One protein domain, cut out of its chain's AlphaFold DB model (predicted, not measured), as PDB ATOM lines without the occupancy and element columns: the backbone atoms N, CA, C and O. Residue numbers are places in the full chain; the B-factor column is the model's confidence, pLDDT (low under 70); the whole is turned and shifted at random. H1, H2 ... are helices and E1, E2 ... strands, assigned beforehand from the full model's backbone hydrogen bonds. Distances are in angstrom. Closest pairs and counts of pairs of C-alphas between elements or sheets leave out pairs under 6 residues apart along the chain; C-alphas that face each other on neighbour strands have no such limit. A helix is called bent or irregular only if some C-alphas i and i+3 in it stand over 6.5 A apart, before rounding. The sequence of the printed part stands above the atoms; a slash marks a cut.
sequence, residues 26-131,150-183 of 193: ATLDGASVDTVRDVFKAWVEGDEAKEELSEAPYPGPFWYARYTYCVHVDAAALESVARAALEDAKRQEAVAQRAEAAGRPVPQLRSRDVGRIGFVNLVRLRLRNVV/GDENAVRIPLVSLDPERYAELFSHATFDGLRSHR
ATOM      1  N   ALA A  26     201.726 214.050 185.661       86.56
ATOM      2  CA  ALA A  26     200.355 214.491 185.427       86.56
ATOM      3  C   ALA A  26     200.247 216.019 185.329       86.56
ATOM      4  O   ALA A  26     199.408 216.509 184.576       86.56
ATOM      5  N   THR A  27     201.090 216.751 186.060       84.75
ATOM      6  CA  THR A  27     201.103 218.219 186.040       84.75
ATOM      7  C   THR A  27     202.168 218.803 185.112       84.75
ATOM      8  O   THR A  27     201.954 219.887 184.575       84.75
ATOM      9  N   LEU A  28     203.292 218.107 184.893       86.44
ATOM     10  CA  LEU A  28     204.437 218.653 184.153       86.44
ATOM     11  C   LEU A  28     204.488 218.261 182.664       86.44
ATOM     12  O   LEU A  28     205.168 218.934 181.888       86.44
ATOM     13  N   ASP A  29     203.798 217.198 182.233       87.94
ATOM     14  CA  ASP A  29     203.820 216.766 180.826       87.94
ATOM     15  C   ASP A  29     203.084 217.785 179.937       87.94
ATOM     16  O   ASP A  29     201.873 217.981 180.044       87.94
ATOM     17  N   GLY A  30     203.834 218.471 179.070       85.69
ATOM     18  CA  GLY A  30     203.316 219.553 178.229       85.69
ATOM     19  C   GLY A  30     203.039 220.868 178.970       85.69
ATOM     20  O   GLY A  30     202.389 221.747 178.402       85.69
ATOM     21  N   ALA A  31     203.519 221.014 180.209       87.88
ATOM     22  CA  ALA A  31     203.365 222.242 180.979       87.88
ATOM     23  C   ALA A  31     204.023 223.444 180.281       87.88
ATOM     24  O   ALA A  31     205.064 223.335 179.630       87.88
ATOM     25  N   SER A  32     203.403 224.613 180.437       87.44
ATOM     26  CA  SER A  32     203.988 225.870 179.976       87.44
ATOM     27  C   SER A  32     205.154 226.295 180.875       87.44
ATOM     28  O   SER A  32     205.258 225.864 182.026       87.44
ATOM     29  N   VAL A  33     206.007 227.192 180.374       87.19
ATOM     30  CA  VAL A  33     207.075 227.817 181.175       87.19
ATOM     31  C   VAL A  33     206.511 228.467 182.439       87.19
ATOM     32  O   VAL A  33     207.102 228.313 183.505       87.19
ATOM     33  N   ASP A  34     205.365 229.143 182.342       86.12
ATOM     34  CA  ASP A  34     204.731 229.803 183.486       86.12
ATOM     35  C   ASP A  34     204.236 228.792 184.521       86.12
ATOM     36  O   ASP A  34     204.493 228.953 185.709       86.12
ATOM     37  N   THR A  35     203.642 227.680 184.081       87.75
ATOM     38  CA  THR A  35     203.239 226.593 184.984       87.75
ATOM     39  C   THR A  35     204.439 226.018 185.738       87.75
ATOM     40  O   THR A  35     204.382 225.835 186.952       87.75
ATOM     41  N   VAL A  36     205.553 225.764 185.044       88.62
ATOM     42  CA  VAL A  36     206.785 225.269 185.681       88.62
ATOM     43  C   VAL A  36     207.361 226.306 186.647       88.62
ATOM     44  O   VAL A  36     207.844 225.945 187.720       88.62
ATOM     45  N   ARG A  37     207.286 227.593 186.298       87.94
ATOM     46  CA  ARG A  37     207.706 228.703 187.158       87.94
ATOM     47  C   ARG A  37     206.887 228.752 188.448       87.94
ATOM     48  O   ARG A  37     207.478 228.916 189.511       87.94
ATOM     49  N   ASP A  38     205.574 228.569 188.371       88.06
ATOM     50  CA  ASP A  38     204.683 228.589 189.536       88.06
ATOM     51  C   ASP A  38     204.921 227.383 190.454       88.06
ATOM     52  O   ASP A  38     205.026 227.540 191.671       88.06
ATOM     53  N   VAL A  39     205.101 226.188 189.879       89.62
ATOM     54  CA  VAL A  39     205.483 224.982 190.635       89.62
ATOM     55  C   VAL A  39     206.827 225.187 191.334       89.62
ATOM     56  O   VAL A  39     206.975 224.881 192.517       89.62
ATOM     57  N   PHE A  40     207.807 225.748 190.625       89.62
ATOM     58  CA  PHE A  40     209.118 226.034 191.192       89.62
ATOM     59  C   PHE A  40     209.051 227.093 192.300       89.62
ATOM     60  O   PHE A  40     209.684 226.919 193.339       89.62
ATOM     61  N   LYS A  41     208.243 228.147 192.129       88.75
ATOM     62  CA  LYS A  41     207.990 229.152 193.169       88.75
ATOM     63  C   LYS A  41     207.417 228.504 194.432       88.75
ATOM     64  O   LYS A  41     207.948 228.733 195.515       88.75
ATOM     65  N   ALA A  42     206.403 227.652 194.286       89.38
ATOM     66  CA  ALA A  42     205.799 226.940 195.409       89.38
ATOM     67  C   ALA A  42     206.809 226.038 196.142       89.38
ATOM     68  O   ALA A  42     206.783 225.959 197.368       89.38
ATOM     69  N   TRP A  43     207.729 225.395 195.412       89.88
ATOM     70  CA  TRP A  43     208.815 224.624 196.021       89.88
ATOM     71  C   TRP A  43     209.791 225.512 196.808       89.88
ATOM     72  O   TRP A  43     210.092 225.198 197.955       89.88
ATOM     73  N   VAL A  44     210.237 226.641 196.237       88.62
ATOM     74  CA  VAL A  44     211.143 227.593 196.918       88.62
ATOM     75  C   VAL A  44     210.521 228.152 198.206       88.62
ATOM     76  O   VAL A  44     211.229 228.397 199.181       88.62
ATOM     77  N   GLU A  45     209.202 228.337 198.229       87.88
ATOM     78  CA  GLU A  45     208.450 228.802 199.403       87.88
ATOM     79  C   GLU A  45     208.110 227.679 200.403       87.88
ATOM     80  O   GLU A  45     207.651 227.963 201.516       87.88
ATOM     81  N   GLY A  46     208.342 226.419 200.032       88.06
ATOM     82  CA  GLY A  46     208.054 225.239 200.838       88.06
ATOM     83  C   GLY A  46     209.057 224.996 201.968       88.06
ATOM     84  O   GLY A  46     210.156 225.554 202.002       88.06
ATOM     85  N   ASP A  47     208.670 224.126 202.904       88.56
ATOM     86  CA  ASP A  47     209.469 223.821 204.097       88.56
ATOM     87  C   ASP A  47     210.820 223.180 203.747       88.56
ATOM     88  O   ASP A  47     211.828 223.539 204.345       88.56
ATOM     89  N   GLU A  48     210.860 222.310 202.729       85.56
ATOM     90  CA  GLU A  48     212.094 221.662 202.255       85.56
ATOM     91  C   GLU A  48     213.148 222.697 201.832       85.56
ATOM     92  O   GLU A  48     214.268 222.692 202.341       85.56
ATOM     93  N   ALA A  49     212.790 223.632 200.946       85.69
ATOM     94  CA  ALA A  49     213.719 224.653 200.465       85.69
ATOM     95  C   ALA A  49     214.142 225.623 201.580       85.69
ATOM     96  O   ALA A  49     215.291 226.064 201.619       85.69
ATOM     97  N   LYS A  50     213.232 225.945 202.509       85.62
ATOM     98  CA  LYS A  50     213.530 226.784 203.679       85.62
ATOM     99  C   LYS A  50     214.501 226.106 204.643       85.62
ATOM    100  O   LYS A  50     215.405 226.772 205.146       85.62
ATOM    101  N   GLU A  51     214.334 224.809 204.888       86.69
ATOM    102  CA  GLU A  51     215.242 224.018 205.718       86.69
ATOM    103  C   GLU A  51     216.633 223.946 205.073       86.69
ATOM    104  O   GLU A  51     217.614 224.310 205.724       86.69
ATOM    105  N   GLU A  52     216.720 223.629 203.773       83.94
ATOM    106  CA  GLU A  52     217.993 223.636 203.031       83.94
ATOM    107  C   GLU A  52     218.686 225.016 203.067       83.94
ATOM    108  O   GLU A  52     219.905 225.113 203.217       83.94
ATOM    109  N   LEU A  53     217.921 226.107 202.939       83.00
ATOM    110  CA  LEU A  53     218.436 227.478 203.026       83.00
ATOM    111  C   LEU A  53     218.915 227.859 204.427       83.00
ATOM    112  O   LEU A  53     219.820 228.685 204.549       83.00
ATOM    113  N   SER A  54     218.325 227.290 205.478       81.94
ATOM    114  CA  SER A  54     218.684 227.616 206.862       81.94
ATOM    115  C   SER A  54     220.106 227.176 207.230       81.94
ATOM    116  O   SER A  54     220.750 227.809 208.067       81.94
ATOM    117  N   GLU A  55     220.620 226.142 206.559       80.50
ATOM    118  CA  GLU A  55     221.990 225.639 206.714       80.50
ATOM    119  C   GLU A  55     222.995 226.335 205.778       80.50
ATOM    120  O   GLU A  55     224.202 226.071 205.831       80.50
ATOM    121  N   ALA A  56     222.519 227.224 204.903       79.44
ATOM    122  CA  ALA A  56     223.339 227.832 203.871       79.44
ATOM    123  C   ALA A  56     224.234 228.969 204.426       79.44
ATOM    124  O   ALA A  56     223.827 229.714 205.320       79.44
ATOM    125  N   PRO A  57     225.453 229.170 203.878       79.69
ATOM    126  CA  PRO A  57     226.386 230.191 204.374       79.69
ATOM    127  C   PRO A  57     225.896 231.647 204.302       79.69
ATOM    128  O   PRO A  57     226.391 232.497 205.042       79.69
ATOM    129  N   TYR A  58     224.973 231.951 203.388       76.94
ATOM    130  CA  TYR A  58     224.433 233.282 203.137       76.94
ATOM    131  C   TYR A  58     222.910 233.249 203.275       76.94
ATOM    132  O   TYR A  58     222.261 232.375 202.701       76.94
ATOM    133  N   PRO A  59     222.312 234.205 204.003       72.94
ATOM    134  CA  PRO A  59     220.873 234.233 204.187       72.94
ATOM    135  C   PRO A  59     220.163 234.654 202.898       72.94
ATOM    136  O   PRO A  59     220.475 235.691 202.305       72.94
ATOM    137  N   GLY A  60     219.152 233.877 202.519       75.06
ATOM    138  CA  GLY A  60     218.184 234.222 201.482       75.06
ATOM    139  C   GLY A  60     218.411 233.530 200.127       75.06
ATOM    140  O   GLY A  60     219.550 233.301 199.716       75.06
ATOM    141  N   PRO A  61     217.324 233.242 199.386       75.69
ATOM    142  CA  PRO A  61     217.358 232.448 198.152       75.69
ATOM    143  C   PRO A  61     218.115 233.116 196.998       75.69
ATOM    144  O   PRO A  61     218.640 232.427 196.126       75.69
ATOM    145  N   PHE A  62     218.224 234.448 197.018       75.12
ATOM    146  CA  PHE A  62     218.888 235.250 195.985       75.12
ATOM    147  C   PHE A  62     220.330 234.823 195.690       75.12
ATOM    148  O   PHE A  62     220.795 234.923 194.557       75.12
ATOM    149  N   TRP A  63     221.052 234.367 196.713       74.94
ATOM    150  CA  TRP A  63     222.480 234.069 196.607       74.94
ATOM    151  C   TRP A  63     222.777 232.750 195.903       74.94
ATOM    152  O   TRP A  63     223.935 232.466 195.600       74.94
ATOM    153  N   TYR A  64     221.750 231.947 195.627       79.88
ATOM    154  CA  TYR A  64     221.925 230.602 195.115       79.88
ATOM    155  C   TYR A  64     221.091 230.391 193.861       79.88
ATOM    156  O   TYR A  64     219.868 230.547 193.853       79.88
ATOM    157  N   ALA A  65     221.763 229.942 192.800       82.38
ATOM    158  CA  ALA A  65     221.116 229.653 191.529       82.38
ATOM    159  C   ALA A  65     219.959 228.649 191.682       82.38
ATOM    160  O   ALA A  65     218.933 228.812 191.033       82.38
ATOM    161  N   ARG A  66     220.079 227.674 192.597       84.88
ATOM    162  CA  ARG A  66     219.048 226.657 192.873       84.88
ATOM    163  C   ARG A  66     217.696 227.231 193.304       84.88
ATOM    164  O   ARG A  66     216.689 226.621 192.980       84.88
ATOM    165  N   TYR A  67     217.662 228.366 194.001       85.81
ATOM    166  CA  TYR A  67     216.406 228.987 194.458       85.81
ATOM    167  C   TYR A  67     215.995 230.189 193.601       85.81
ATOM    168  O   TYR A  67     214.981 230.826 193.866       85.81
ATOM    169  N   THR A  68     216.790 230.521 192.580       84.88
ATOM    170  CA  THR A  68     216.541 231.662 191.688       84.88
ATOM    171  C   THR A  68     216.192 231.216 190.271       84.88
ATOM    172  O   THR A  68     215.446 231.906 189.573       84.88
ATOM    173  N   TYR A  69     216.700 230.061 189.841       87.00
ATOM    174  CA  TYR A  69     216.506 229.532 188.501       87.00
ATOM    175  C   TYR A  69     216.118 228.059 188.526       87.00
ATOM    176  O   TYR A  69     216.634 227.282 189.330       87.00
ATOM    177  N   CYS A  70     215.278 227.671 187.573       88.81
ATOM    178  CA  CYS A  70     215.041 226.277 187.235       88.81
ATOM    179  C   CYS A  70     215.313 226.030 185.747       88.81
ATOM    180  O   CYS A  70     215.275 226.940 184.913       88.81
ATOM    181  N   VAL A  71     215.633 224.782 185.412       89.00
ATOM    182  CA  VAL A  71     215.840 224.353 184.026       89.00
ATOM    183  C   VAL A  71     214.562 223.691 183.538       89.00
ATOM    184  O   VAL A  71     214.162 222.648 184.049       89.00
ATOM    185  N   HIS A  72     213.941 224.285 182.526       89.94
ATOM    186  CA  HIS A  72     212.781 223.734 181.845       89.94
ATOM    187  C   HIS A  72     213.201 223.062 180.530       89.94
ATOM    188  O   HIS A  72     213.880 223.656 179.682       89.94
ATOM    189  N   VAL A  73     212.773 221.811 180.353       89.75
ATOM    190  CA  VAL A  73     213.100 220.973 179.196       89.75
ATOM    191  C   VAL A  73     211.808 220.592 178.476       89.75
ATOM    192  O   VAL A  73     211.138 219.634 178.852       89.75
ATOM    193  N   ASP A  74     211.470 221.351 177.435       90.12
ATOM    194  CA  ASP A  74     210.314 221.084 176.577       90.12
ATOM    195  C   ASP A  74     210.660 220.141 175.407       90.12
ATOM    196  O   ASP A  74     211.807 219.728 175.204       90.12
ATOM    197  N   ALA A  75     209.650 219.813 174.596       90.38
ATOM    198  CA  ALA A  75     209.825 218.984 173.407       90.38
ATOM    199  C   ALA A  75     210.853 219.563 172.418       90.38
ATOM    200  O   ALA A  75     211.618 218.806 171.822       90.38
ATOM    201  N   ALA A  76     210.916 220.890 172.265       89.19
ATOM    202  CA  ALA A  76     211.846 221.539 171.346       89.19
ATOM    203  C   ALA A  76     213.295 221.465 171.856       89.19
ATOM    204  O   ALA A  76     214.221 221.245 171.070       89.19
ATOM    205  N   ALA A  77     213.501 221.601 173.166       88.81
ATOM    206  CA  ALA A  77     214.779 221.402 173.831       88.81
ATOM    207  C   ALA A  77     215.255 219.954 173.642       88.81
ATOM    208  O   ALA A  77     216.368 219.740 173.154       88.81
ATOM    209  N   LEU A  78     214.395 218.964 173.914       89.75
ATOM    210  CA  LEU A  78     214.707 217.545 173.701       89.75
ATOM    211  C   LEU A  78     215.040 217.236 172.238       89.75
ATOM    212  O   LEU A  78     216.049 216.585 171.959       89.75
ATOM    213  N   GLU A  79     214.239 217.734 171.296       89.56
ATOM    214  CA  GLU A  79     214.492 217.559 169.865       89.56
ATOM    215  C   GLU A  79     215.832 218.185 169.459       89.56
ATOM    216  O   GLU A  79     216.593 217.592 168.694       89.56
ATOM    217  N   SER A  80     216.166 219.357 170.008       87.38
ATOM    218  CA  SER A  80     217.432 220.027 169.715       87.38
ATOM    219  C   SER A  80     218.641 219.189 170.133       87.38
ATOM    220  O   SER A  80     219.598 219.095 169.365       87.38
ATOM    221  N   VAL A  81     218.571 218.538 171.300       84.75
ATOM    222  CA  VAL A  81     219.618 217.655 171.832       84.75
ATOM    223  C   VAL A  81     219.700 216.366 171.012       84.75
ATOM    224  O   VAL A  81     220.792 215.921 170.654       84.75
ATOM    225  N   ALA A  82     218.556 215.781 170.651       86.88
ATOM    226  CA  ALA A  82     218.511 214.581 169.819       86.88
ATOM    227  C   ALA A  82     219.111 214.834 168.425       86.88
ATOM    228  O   ALA A  82     219.924 214.046 167.934       86.88
ATOM    229  N   ARG A  83     218.760 215.966 167.801       85.12
ATOM    230  CA  ARG A  83     219.313 216.384 166.508       85.12
ATOM    231  C   ARG A  83     220.819 216.615 166.600       85.12
ATOM    232  O   ARG A  83     221.559 216.078 165.779       85.12
ATOM    233  N   ALA A  84     221.258 217.348 167.617       82.50
ATOM    234  CA  ALA A  84     222.664 217.582 167.928       82.50
ATOM    235  C   ALA A  84     223.477 216.279 168.017       82.50
ATOM    236  O   ALA A  84     224.516 216.137 167.367       82.50
ATOM    237  N   ALA A  85     222.979 215.300 168.775       82.44
ATOM    238  CA  ALA A  85     223.630 214.004 168.937       82.44
ATOM    239  C   ALA A  85     223.733 213.235 167.609       82.44
ATOM    240  O   ALA A  85     224.778 212.658 167.297       82.44
ATOM    241  N   LEU A  86     222.674 213.260 166.795       85.38
ATOM    242  CA  LEU A  86     222.667 212.617 165.481       85.38
ATOM    243  C   LEU A  86     223.674 213.259 164.517       85.38
ATOM    244  O   LEU A  86     224.359 212.559 163.768       85.38
ATOM    245  N   GLU A  87     223.762 214.588 164.510       84.25
ATOM    246  CA  GLU A  87     224.725 215.317 163.685       84.25
ATOM    247  C   GLU A  87     226.169 215.035 164.107       84.25
ATOM    248  O   GLU A  87     227.039 214.872 163.245       84.25
ATOM    249  N   ASP A  88     226.428 214.927 165.412       81.38
ATOM    250  CA  ASP A  88     227.753 214.564 165.906       81.38
ATOM    251  C   ASP A  88     228.142 213.142 165.490       81.38
ATOM    252  O   ASP A  88     229.238 212.940 164.965       81.38
ATOM    253  N   ALA A  89     227.224 212.178 165.607       83.31
ATOM    254  CA  ALA A  89     227.460 210.799 165.182       83.31
ATOM    255  C   ALA A  89     227.815 210.707 163.686       83.31
ATOM    256  O   ALA A  89     228.833 210.115 163.321       83.31
ATOM    257  N   LYS A  90     227.039 211.374 162.817       85.88
ATOM    258  CA  LYS A  90     227.317 211.433 161.367       85.88
ATOM    259  C   LYS A  90     228.691 212.031 161.069       85.88
ATOM    260  O   LYS A  90     229.395 211.582 160.165       85.88
ATOM    261  N   ARG A  91     229.092 213.058 161.822       82.94
ATOM    262  CA  ARG A  91     230.409 213.680 161.673       82.94
ATOM    263  C   ARG A  91     231.529 212.732 162.080       82.94
ATOM    264  O   ARG A  91     232.532 212.656 161.373       82.94
ATOM    265  N   GLN A  92     231.377 212.049 163.212       81.94
ATOM    266  CA  GLN A  92     232.358 211.073 163.682       81.94
ATOM    267  C   GLN A  92     232.549 209.958 162.649       81.94
ATOM    268  O   GLN A  92     233.687 209.630 162.315       81.94
ATOM    269  N   GLU A  93     231.455 209.462 162.068       87.06
ATOM    270  CA  GLU A  93     231.491 208.467 160.997       87.06
ATOM    271  C   GLU A  93     232.218 208.991 159.748       87.06
ATOM    272  O   GLU A  93     233.142 208.348 159.254       87.06
ATOM    273  N   ALA A  94     231.884 210.196 159.275       88.75
ATOM    274  CA  ALA A  94     232.548 210.797 158.116       88.75
ATOM    275  C   ALA A  94     234.059 211.005 158.342       88.75
ATOM    276  O   ALA A  94     234.873 210.828 157.430       88.75
ATOM    277  N   VAL A  95     234.459 211.370 159.564       86.38
ATOM    278  CA  VAL A  95     235.874 211.499 159.934       86.38
ATOM    279  C   VAL A  95     236.565 210.140 159.987       86.38
ATOM    280  O   VAL A  95     237.695 210.034 159.503       86.38
ATOM    281  N   ALA A  96     235.900 209.105 160.502       87.06
ATOM    282  CA  ALA A  96     236.422 207.742 160.500       87.06
ATOM    283  C   ALA A  96     236.641 207.228 159.069       87.06
ATOM    284  O   ALA A  96     237.753 206.814 158.743       87.06
ATOM    285  N   GLN A  97     235.645 207.375 158.190       90.06
ATOM    286  CA  GLN A  97     235.740 206.985 156.778       90.06
ATOM    287  C   GLN A  97     236.884 207.712 156.057       90.06
ATOM    288  O   GLN A  97     237.637 207.115 155.287       90.06
ATOM    289  N   ARG A  98     237.069 209.012 156.325       89.81
ATOM    290  CA  ARG A  98     238.164 209.791 155.730       89.81
ATOM    291  C   ARG A  98     239.538 209.367 156.249       89.81
ATOM    292  O   ARG A  98     240.504 209.387 155.487       89.81
ATOM    293  N   ALA A  99     239.648 209.036 157.534       89.12
ATOM    294  CA  ALA A  99     240.892 208.549 158.118       89.12
ATOM    295  C   ALA A  99     241.268 207.176 157.544       89.12
ATOM    296  O   ALA A  99     242.413 206.989 157.129       89.12
ATOM    297  N   GLU A 100     240.288 206.278 157.422       90.88
ATOM    298  CA  GLU A 100     240.438 204.962 156.798       90.88
ATOM    299  C   GLU A 100     240.893 205.079 155.337       90.88
ATOM    300  O   GLU A 100     241.926 204.519 154.971       90.88
ATOM    301  N   ALA A 101     240.213 205.900 154.527       91.56
ATOM    302  CA  ALA A 101     240.590 206.145 153.133       91.56
ATOM    303  C   ALA A 101     242.009 206.729 152.979       91.56
ATOM    304  O   ALA A 101     242.654 206.548 151.947       91.56
ATOM    305  N   ALA A 102     242.510 207.429 154.000       91.81
ATOM    306  CA  ALA A 102     243.853 207.999 154.025       91.81
ATOM    307  C   ALA A 102     244.919 207.060 154.625       91.81
ATOM    308  O   ALA A 102     246.080 207.468 154.720       91.81
ATOM    309  N   GLY A 103     244.550 205.853 155.074       90.50
ATOM    310  CA  GLY A 103     245.449 204.940 155.790       90.50
ATOM    311  C   GLY A 103     245.977 205.518 157.108       90.50
ATOM    312  O   GLY A 103     247.080 205.183 157.539       90.50
ATOM    313  N   ARG A 104     245.231 206.444 157.723       89.50
ATOM    314  CA  ARG A 104     245.606 207.126 158.968       89.50
ATOM    315  C   ARG A 104     244.766 206.602 160.133       89.50
ATOM    316  O   ARG A 104     243.609 206.238 159.931       89.50
ATOM    317  N   PRO A 105     245.301 206.604 161.364       85.00
ATOM    318  CA  PRO A 105     244.490 206.315 162.539       85.00
ATOM    319  C   PRO A 105     243.351 207.335 162.660       85.00
ATOM    320  O   PRO A 105     243.553 208.527 162.405       85.00
ATOM    321  N   VAL A 106     242.163 206.864 163.057       81.69
ATOM    322  CA  VAL A 106     240.991 207.721 163.277       81.69
ATOM    323  C   VAL A 106     241.334 208.748 164.358       81.69
ATOM    324  O   VAL A 106     241.649 208.361 165.488       81.69
ATOM    325  N   PRO A 107     241.314 210.055 164.049       75.56
ATOM    326  CA  PRO A 107     241.565 211.062 165.060       75.56
ATOM    327  C   PRO A 107     240.410 211.059 166.060       75.56
ATOM    328  O   PRO A 107     239.242 211.116 165.674       75.56
ATOM    329  N   GLN A 108     240.732 211.042 167.353       64.81
ATOM    330  CA  GLN A 108     239.740 211.336 168.381       64.81
ATOM    331  C   GLN A 108     239.327 212.802 168.230       64.81
ATOM    332  O   GLN A 108     240.078 213.715 168.587       64.81
ATOM    333  N   LEU A 109     238.140 213.034 167.670       62.78
ATOM    334  CA  LEU A 109     237.507 214.345 167.689       62.78
ATOM    335  C   LEU A 109     237.277 214.715 169.154       62.78
ATOM    336  O   LEU A 109     236.406 214.162 169.821       62.78
ATOM    337  N   ARG A 110     238.070 215.652 169.679       59.28
ATOM    338  CA  ARG A 110     237.733 216.284 170.953       59.28
ATOM    339  C   ARG A 110     236.447 217.059 170.716       59.28
ATOM    340  O   ARG A 110     236.462 218.008 169.933       59.28
ATOM    341  N   SER A 111     235.359 216.634 171.354       55.31
ATOM    342  CA  SER A 111     234.092 217.363 171.362       55.31
ATOM    343  C   SER A 111     234.350 218.767 171.919       55.31
ATOM    344  O   SER A 111     234.487 218.968 173.121       55.31
ATOM    345  N   ARG A 112     234.589 219.725 171.020       51.53
ATOM    346  CA  ARG A 112     234.858 221.136 171.330       51.53
ATOM    347  C   ARG A 112     233.823 222.065 170.706       51.53
ATOM    348  O   ARG A 112     233.925 223.275 170.881       51.53
ATOM    349  N   ASP A 113     232.812 221.524 170.031       56.47
ATOM    350  CA  ASP A 113     231.752 222.339 169.445       56.47
ATOM    351  C   ASP A 113     230.679 222.625 170.490       56.47
ATOM    352  O   ASP A 113     229.603 222.035 170.520       56.47
ATOM    353  N   VAL A 114     231.015 223.594 171.338       52.47
ATOM    354  CA  VAL A 114     230.152 224.244 172.333       52.47
ATOM    355  C   VAL A 114     228.791 224.629 171.707       52.47
ATOM    356  O   VAL A 114     227.749 224.507 172.333       52.47
ATOM    357  N   GLY A 115     228.745 224.988 170.420       53.88
ATOM    358  CA  GLY A 115     227.505 225.381 169.736       53.88
ATOM    359  C   GLY A 115     226.556 224.254 169.298       53.88
ATOM    360  O   GLY A 115     225.547 224.564 168.673       53.88
ATOM    361  N   ARG A 116     226.861 222.971 169.543       61.91
ATOM    362  CA  ARG A 116     226.149 221.848 168.892       61.91
ATOM    363  C   ARG A 116     225.501 220.834 169.825       61.91
ATOM    364  O   ARG A 116     225.144 219.777 169.345       61.91
ATOM    365  N   ILE A 117     225.344 221.108 171.119       70.62
ATOM    366  CA  ILE A 117     224.788 220.116 172.068       70.62
ATOM    367  C   ILE A 117     223.252 220.241 172.217       70.62
ATOM    368  O   ILE A 117     222.609 219.399 172.830       70.62
ATOM    369  N   GLY A 118     222.640 221.245 171.585       82.56
ATOM    370  CA  GLY A 118     221.231 221.596 171.780       82.56
ATOM    371  C   GLY A 118     221.070 222.715 172.810       82.56
ATOM    372  O   GLY A 118     222.057 223.293 173.282       82.56
ATOM    373  N   PHE A 119     219.825 223.046 173.131       87.38
ATOM    374  CA  PHE A 119     219.475 224.094 174.085       87.38
ATOM    375  C   PHE A 119     218.512 223.576 175.148       87.38
ATOM    376  O   PHE A 119     217.842 222.562 174.961       87.38
ATOM    377  N   VAL A 120     218.415 224.325 176.241       89.44
ATOM    378  CA  VAL A 120     217.346 224.204 177.239       89.44
ATOM    379  C   VAL A 120     216.838 225.592 177.615       89.44
ATOM    380  O   VAL A 120     217.478 226.597 177.291       89.44
ATOM    381  N   ASN A 121     215.692 225.654 178.288       88.94
ATOM    382  CA  ASN A 121     215.149 226.907 178.791       88.94
ATOM    383  C   ASN A 121     215.615 227.100 180.240       88.94
ATOM    384  O   ASN A 121     215.309 226.287 181.108       88.94
ATOM    385  N   LEU A 122     216.354 228.172 180.510       89.19
ATOM    386  CA  LEU A 122     216.638 228.620 181.868       89.19
ATOM    387  C   LEU A 122     215.532 229.585 182.285       89.19
ATOM    388  O   LEU A 122     215.387 230.647 181.678       89.19
ATOM    389  N   VAL A 123     214.762 229.204 183.294       88.56
ATOM    390  CA  VAL A 123     213.629 229.967 183.817       88.56
ATOM    391  C   VAL A 123     214.053 230.631 185.115       88.56
ATOM    392  O   VAL A 123     214.708 230.015 185.950       88.56
ATOM    393  N   ARG A 124     213.697 231.900 185.277       86.62
ATOM    394  CA  ARG A 124     214.075 232.739 186.406       86.62
ATOM    395  C   ARG A 124     212.856 233.093 187.252       86.62
ATOM    396  O   ARG A 124     211.833 233.515 186.721       86.62
ATOM    397  N   LEU A 125     213.009 233.031 188.573       83.31
ATOM    398  CA  LEU A 125     212.070 233.640 189.515       83.31
ATOM    399  C   LEU A 125     212.371 235.136 189.685       83.31
ATOM    400  O   LEU A 125     213.514 235.541 189.933       83.31
ATOM    401  N   ARG A 126     211.341 235.986 189.588       66.94
ATOM    402  CA  ARG A 126     211.448 237.388 190.011       66.94
ATOM    403  C   ARG A 126     211.380 237.450 191.538       66.94
ATOM    404  O   ARG A 126     210.345 237.195 192.142       66.94
ATOM    405  N   LEU A 127     212.496 237.832 192.160       54.88
ATOM    406  CA  LEU A 127     212.646 237.897 193.618       54.88
ATOM    407  C   LEU A 127     211.814 238.970 194.328       54.88
ATOM    408  O   LEU A 127     211.753 238.941 195.554       54.88
ATOM    409  N   ARG A 128     211.140 239.877 193.604       54.53
ATOM    410  CA  ARG A 128     210.171 240.797 194.229       54.53
ATOM    411  C   ARG A 128     209.067 240.050 194.991       54.53
ATOM    412  O   ARG A 128     208.514 240.611 195.917       54.53
ATOM    413  N   ASN A 129     208.830 238.783 194.658       48.25
ATOM    414  CA  ASN A 129     207.786 237.959 195.260       48.25
ATOM    415  C   ASN A 129     208.238 237.141 196.484       48.25
ATOM    416  O   ASN A 129     207.433 236.383 197.004       48.25
ATOM    417  N   VAL A 130     209.511 237.229 196.902       45.31
ATOM    418  CA  VAL A 130     210.080 236.379 197.976       45.31
ATOM    419  C   VAL A 130     210.540 237.198 199.190       45.31
ATOM    420  O   VAL A 130     210.848 236.639 200.240       45.31
ATOM    421  N   VAL A 131     210.596 238.528 199.071       44.19
ATOM    422  CA  VAL A 131     210.885 239.403 200.210       44.19
ATOM    423  C   VAL A 131     209.564 239.727 200.887       44.19
ATOM    424  O   VAL A 131     208.725 240.399 200.297       44.19
ATOM    425  N   GLY A 150     205.125 236.664 179.639       49.22
ATOM    426  CA  GLY A 150     205.447 235.240 179.422       49.22
ATOM    427  C   GLY A 150     206.897 234.954 178.997       49.22
ATOM    428  O   GLY A 150     207.508 233.978 179.430       49.22
ATOM    429  N   ASP A 151     207.496 235.826 178.179       56.91
ATOM    430  CA  ASP A 151     208.759 235.537 177.470       56.91
ATOM    431  C   ASP A 151     210.002 236.201 178.100       56.91
ATOM    432  O   ASP A 151     211.134 236.027 177.635       56.91
ATOM    433  N   GLU A 152     209.817 236.999 179.154       65.50
ATOM    434  CA  GLU A 152     210.902 237.746 179.801       65.50
ATOM    435  C   GLU A 152     211.705 236.917 180.804       65.50
ATOM    436  O   GLU A 152     212.892 237.176 181.030       65.50
ATOM    437  N   ASN A 153     211.047 235.931 181.411       74.88
ATOM    438  CA  ASN A 153     211.573 235.179 182.546       74.88
ATOM    439  C   ASN A 153     212.218 233.853 182.130       74.88
ATOM    440  O   ASN A 153     212.759 233.152 182.981       74.88
ATOM    441  N   ALA A 154     212.210 233.518 180.839       84.75
ATOM    442  CA  ALA A 154     212.897 232.352 180.309       84.75
ATOM    443  C   ALA A 154     213.869 232.733 179.193       84.75
ATOM    444  O   ALA A 154     213.584 233.550 178.319       84.75
ATOM    445  N   VAL A 155     215.040 232.103 179.203       86.12
ATOM    446  CA  VAL A 155     216.045 232.264 178.155       86.12
ATOM    447  C   VAL A 155     216.502 230.903 177.657       86.12
ATOM    448  O   VAL A 155     216.865 230.019 178.431       86.12
ATOM    449  N   ARG A 156     216.503 230.730 176.333       86.31
ATOM    450  CA  ARG A 156     217.127 229.569 175.698       86.31
ATOM    451  C   ARG A 156     218.633 229.714 175.777       86.31
ATOM    452  O   ARG A 156     219.189 230.676 175.247       86.31
ATOM    453  N   ILE A 157     219.285 228.743 176.397       83.19
ATOM    454  CA  ILE A 157     220.740 228.704 176.498       83.19
ATOM    455  C   ILE A 157     221.275 227.395 175.927       83.19
ATOM    456  O   ILE A 157     220.622 226.355 176.051       83.19
ATOM    457  N   PRO A 158     222.462 227.416 175.298       83.62
ATOM    458  CA  PRO A 158     223.149 226.189 174.922       83.62
ATOM    459  C   PRO A 158     223.340 225.295 176.150       83.62
ATOM    460  O   PRO A 158     223.730 225.788 177.206       83.62
ATOM    461  N   LEU A 159     223.130 223.983 176.012       80.81
ATOM    462  CA  LEU A 159     223.254 223.051 177.144       80.81
ATOM    463  C   LEU A 159     224.648 223.101 177.802       80.81
ATOM    464  O   LEU A 159     224.793 222.963 179.009       80.81
ATOM    465  N   VAL A 160     225.682 223.379 177.013       75.50
ATOM    466  CA  VAL A 160     227.073 223.581 177.461       75.50
ATOM    467  C   VAL A 160     227.298 224.806 178.342       75.50
ATOM    468  O   VAL A 160     228.374 224.955 178.909       75.50
ATOM    469  N   SER A 161     226.340 225.728 178.399       74.19
ATOM    470  CA  SER A 161     226.400 226.888 179.286       74.19
ATOM    471  C   SER A 161     225.900 226.557 180.695       74.19
ATOM    472  O   SER A 161     225.996 227.410 181.567       74.19
ATOM    473  N   LEU A 162     225.384 225.340 180.909       75.31
ATOM    474  CA  LEU A 162     224.915 224.814 182.194       75.31
ATOM    475  C   LEU A 162     225.892 223.820 182.829       75.31
ATOM    476  O   LEU A 162     225.480 222.929 183.571       75.31
ATOM    477  N   ASP A 163     227.190 223.930 182.547       74.50
ATOM    478  CA  ASP A 163     228.148 223.208 183.377       74.50
ATOM    479  C   ASP A 163     228.065 223.706 184.838       74.50
ATOM    480  O   ASP A 163     227.695 224.862 185.071       74.50
ATOM    481  N   PRO A 164     228.354 222.850 185.838       66.69
ATOM    482  CA  PRO A 164     228.158 223.202 187.245       66.69
ATOM    483  C   PRO A 164     228.875 224.485 187.685       66.69
ATOM    484  O   PRO A 164     228.344 225.209 188.523       66.69
ATOM    485  N   GLU A 165     230.047 224.784 187.113       66.81
ATOM    486  CA  GLU A 165     230.812 225.994 187.435       66.81
ATOM    487  C   GLU A 165     230.070 227.240 186.936       66.81
ATOM    488  O   GLU A 165     229.814 228.161 187.709       66.81
ATOM    489  N   ARG A 166     229.613 227.235 185.678       68.75
ATOM    490  CA  ARG A 166     228.836 228.348 185.109       68.75
ATOM    491  C   ARG A 166     227.445 228.492 185.700       68.75
ATOM    492  O   ARG A 166     226.953 229.611 185.823       68.75
ATOM    493  N   TYR A 167     226.804 227.387 186.070       70.19
ATOM    494  CA  TYR A 167     225.503 227.435 186.732       70.19
ATOM    495  C   TYR A 167     225.606 228.114 188.098       70.19
ATOM    496  O   TYR A 167     224.765 228.943 188.446       70.19
ATOM    497  N   ALA A 168     226.672 227.816 188.848       68.00
ATOM    498  CA  ALA A 168     226.934 228.451 190.129       68.00
ATOM    499  C   ALA A 168     227.166 229.965 189.998       68.00
ATOM    500  O   ALA A 168     226.822 230.684 190.926       68.00
ATOM    501  N   GLU A 169     227.664 230.456 188.855       69.81
ATOM    502  CA  GLU A 169     227.891 231.884 188.559       69.81
ATOM    503  C   GLU A 169     226.618 232.683 188.200       69.81
ATOM    504  O   GLU A 169     226.657 233.914 188.064       69.81
ATOM    505  N   LEU A 170     225.459 232.025 188.073       71.06
ATOM    506  CA  LEU A 170     224.188 232.681 187.729       71.06
ATOM    507  C   LEU A 170     223.602 233.549 188.860       71.06
ATOM    508  O   LEU A 170     222.587 234.212 188.652       71.06
ATOM    509  N   PHE A 171     224.243 233.612 190.031       62.66
ATOM    510  CA  PHE A 171     223.783 234.352 191.218       62.66
ATOM    511  C   PHE A 171     223.623 235.875 191.027       62.66
ATOM    512  O   PHE A 171     223.109 236.548 191.916       62.66
ATOM    513  N   SER A 172     224.049 236.451 189.894       58.88
ATOM    514  CA  SER A 172     223.916 237.888 189.627       58.88
ATOM    515  C   SER A 172     222.902 238.199 188.517       58.88
ATOM    516  O   SER A 172     222.892 237.573 187.456       58.88
ATOM    517  N   HIS A 173     222.090 239.240 188.735       56.44
ATOM    518  CA  HIS A 173     221.165 239.807 187.739       56.44
ATOM    519  C   HIS A 173     221.882 240.132 186.414       56.44
ATOM    520  O   HIS A 173     221.364 239.873 185.330       56.44
ATOM    521  N   ALA A 174     223.123 240.626 186.513       56.22
ATOM    522  CA  ALA A 174     223.968 240.971 185.375       56.22
ATOM    523  C   ALA A 174     224.348 239.750 184.520       56.22
ATOM    524  O   ALA A 174     224.480 239.877 183.301       56.22
ATOM    525  N   THR A 175     224.486 238.567 185.127       63.47
ATOM    526  CA  THR A 175     224.787 237.323 184.404       63.47
ATOM    527  C   THR A 175     223.602 236.913 183.524       63.47
ATOM    528  O   THR A 175     223.783 236.599 182.346       63.47
ATOM    529  N   PHE A 176     222.373 236.991 184.051       62.59
ATOM    530  CA  PHE A 176     221.156 236.658 183.303       62.59
ATOM    531  C   PHE A 176     220.867 237.656 182.172       62.59
ATOM    532  O   PHE A 176     220.599 237.255 181.037       62.59
ATOM    533  N   ASP A 177     221.003 238.958 182.432       65.38
ATOM    534  CA  ASP A 177     220.823 239.996 181.405       65.38
ATOM    535  C   ASP A 177     221.915 239.914 180.316       65.38
ATOM    536  O   ASP A 177     221.661 240.155 179.128       65.38
ATOM    537  N   GLY A 178     223.121 239.473 180.692       61.56
ATOM    538  CA  GLY A 178     224.194 239.111 179.768       61.56
ATOM    539  C   GLY A 178     223.824 237.940 178.851       61.56
ATOM    540  O   GLY A 178     224.057 238.015 177.639       61.56
ATOM    541  N   LEU A 179     223.187 236.894 179.387       65.19
ATOM    542  CA  LEU A 179     222.666 235.763 178.604       65.19
ATOM    543  C   LEU A 179     221.537 236.203 177.660       65.19
ATOM    544  O   LEU A 179     221.547 235.843 176.481       65.19
ATOM    545  N   ARG A 180     220.619 237.062 178.123       61.12
ATOM    546  CA  ARG A 180     219.535 237.629 177.297       61.12
ATOM    547  C   ARG A 180     220.080 238.496 176.155       61.12
ATOM    548  O   ARG A 180     219.571 238.447 175.036       61.12
ATOM    549  N   SER A 181     221.164 239.236 176.391       53.47
ATOM    550  CA  SER A 181     221.806 240.096 175.384       53.47
ATOM    551  C   SER A 181     222.481 239.317 174.244       53.47
ATOM    552  O   SER A 181     222.583 239.831 173.126       53.47
ATOM    553  N   HIS A 182     222.881 238.061 174.472       47.78
ATOM    554  CA  HIS A 182     223.420 237.193 173.418       47.78
ATOM    555  C   HIS A 182     222.345 236.741 172.406       47.78
ATOM    556  O   HIS A 182     222.689 236.503 171.247       47.78
ATOM    557  N   ARG A 183     221.050 236.737 172.779       50.38
ATOM    558  CA  ARG A 183     219.907 236.484 171.869       50.38
ATOM    559  C   ARG A 183     219.855 237.510 170.733       50.38
ATOM    560  O   ARG A 183     219.829 237.150 169.563       50.38
TER     561      ARG A 183
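AT A GLANCE: This is residues 26 to 131 and 150 to 183 of the 193 residues of an uncharacterized protein of Mytilinidion resinicola (UniProt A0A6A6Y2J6). A small three-stranded sheet has H1 over one face and H7 over the opposite face, and the long helix H4 runs away from it as an arm that makes the longest axis. Residues 102 to 118, with no named element, fold back from the arm's far end to the sheet; H2 lies at the end of the body away from the arm, and H3 touches H6, neither of these two being on the sheet. The printed part has 140 residues, with seven named helices and three named strands in the order H1 H2 H3 E1 H4 E2 E3 H5 H6 H7. The sheet runs E1 E2 E3, antiparallel, and the class is mostly helix. The whole is loose, with a radius of gyration of the C-alphas of 19.5 A, and elongated, with spans of 66 by 34 by 29 A.

HOW THE PARTS SIT: E2, residues 119 to 124, is the inner strand between E1, residues 69 to 72, and E3, residues 154 to 158. N 72 and O 121 are 2.8 A apart, and N 122 and O 155 are 2.8 A apart, both within hydrogen-bond range. H1, residues 33 to 44, is on the sheet at a height of 8.9 A, over E1 and E2; the closest C-alphas of H1 and E2 are those of Arg 37 and Val 123, 6.9 A. H7, residues 173 to 183, is on the opposite face at a height of 9.6 A, across the strands at 67 degrees to E3 on the local plane. H4, residues 75 to 101, only grazes the sheet with residues 75 to 84; its closest C-alphas with E2 are those of Ala 77 and Val 120, 5.1 A. H5, residues 159 to 162, also only grazes it. H3, residues 65 to 68, touches H6, residues 164 to 171, with the C-alphas of Ala 65 and Phe 171 5.4 A apart. H2, residues 47 to 54, is close to H1 but not clearly touching, at a steep tilt of 65 degrees. Each O i to N i+4 pair is within hydrogen-bond range in H1, H2 and H4, but 2 of 4 are in H6 and 6 of 7 in H7; H3 and H5 are too short for such a pair.

IN THESE COORDINATES: E2 spans 16.0 A and E3 13.1 A. H4 spans 39.0 A, from C-alpha 75 at (209.825, 218.984, 173.407) to C-alpha 101 at (240.590, 206.145, 153.133). H1 and H7 each span 16.3 A; H7 ends with C-alpha 183 at (219.907, 236.484, 171.869). H6, 12.6 A long, is only just irregular: C-alphas 168 and 171 are 6.8 A apart.

THE WHOLE: The two C-alphas farthest apart are those of Gly 103 and Val 131, 66.0 A. Residues 132 to 149 are not printed, and C-alphas 131 and 150 are 21.9 A apart across the cut. The link from H4 to E2 is long, 17 residues. The mean pLDDT of the printed part is 78.0; 36 residues are under 70, among them 108 to 116 and 171 to 183.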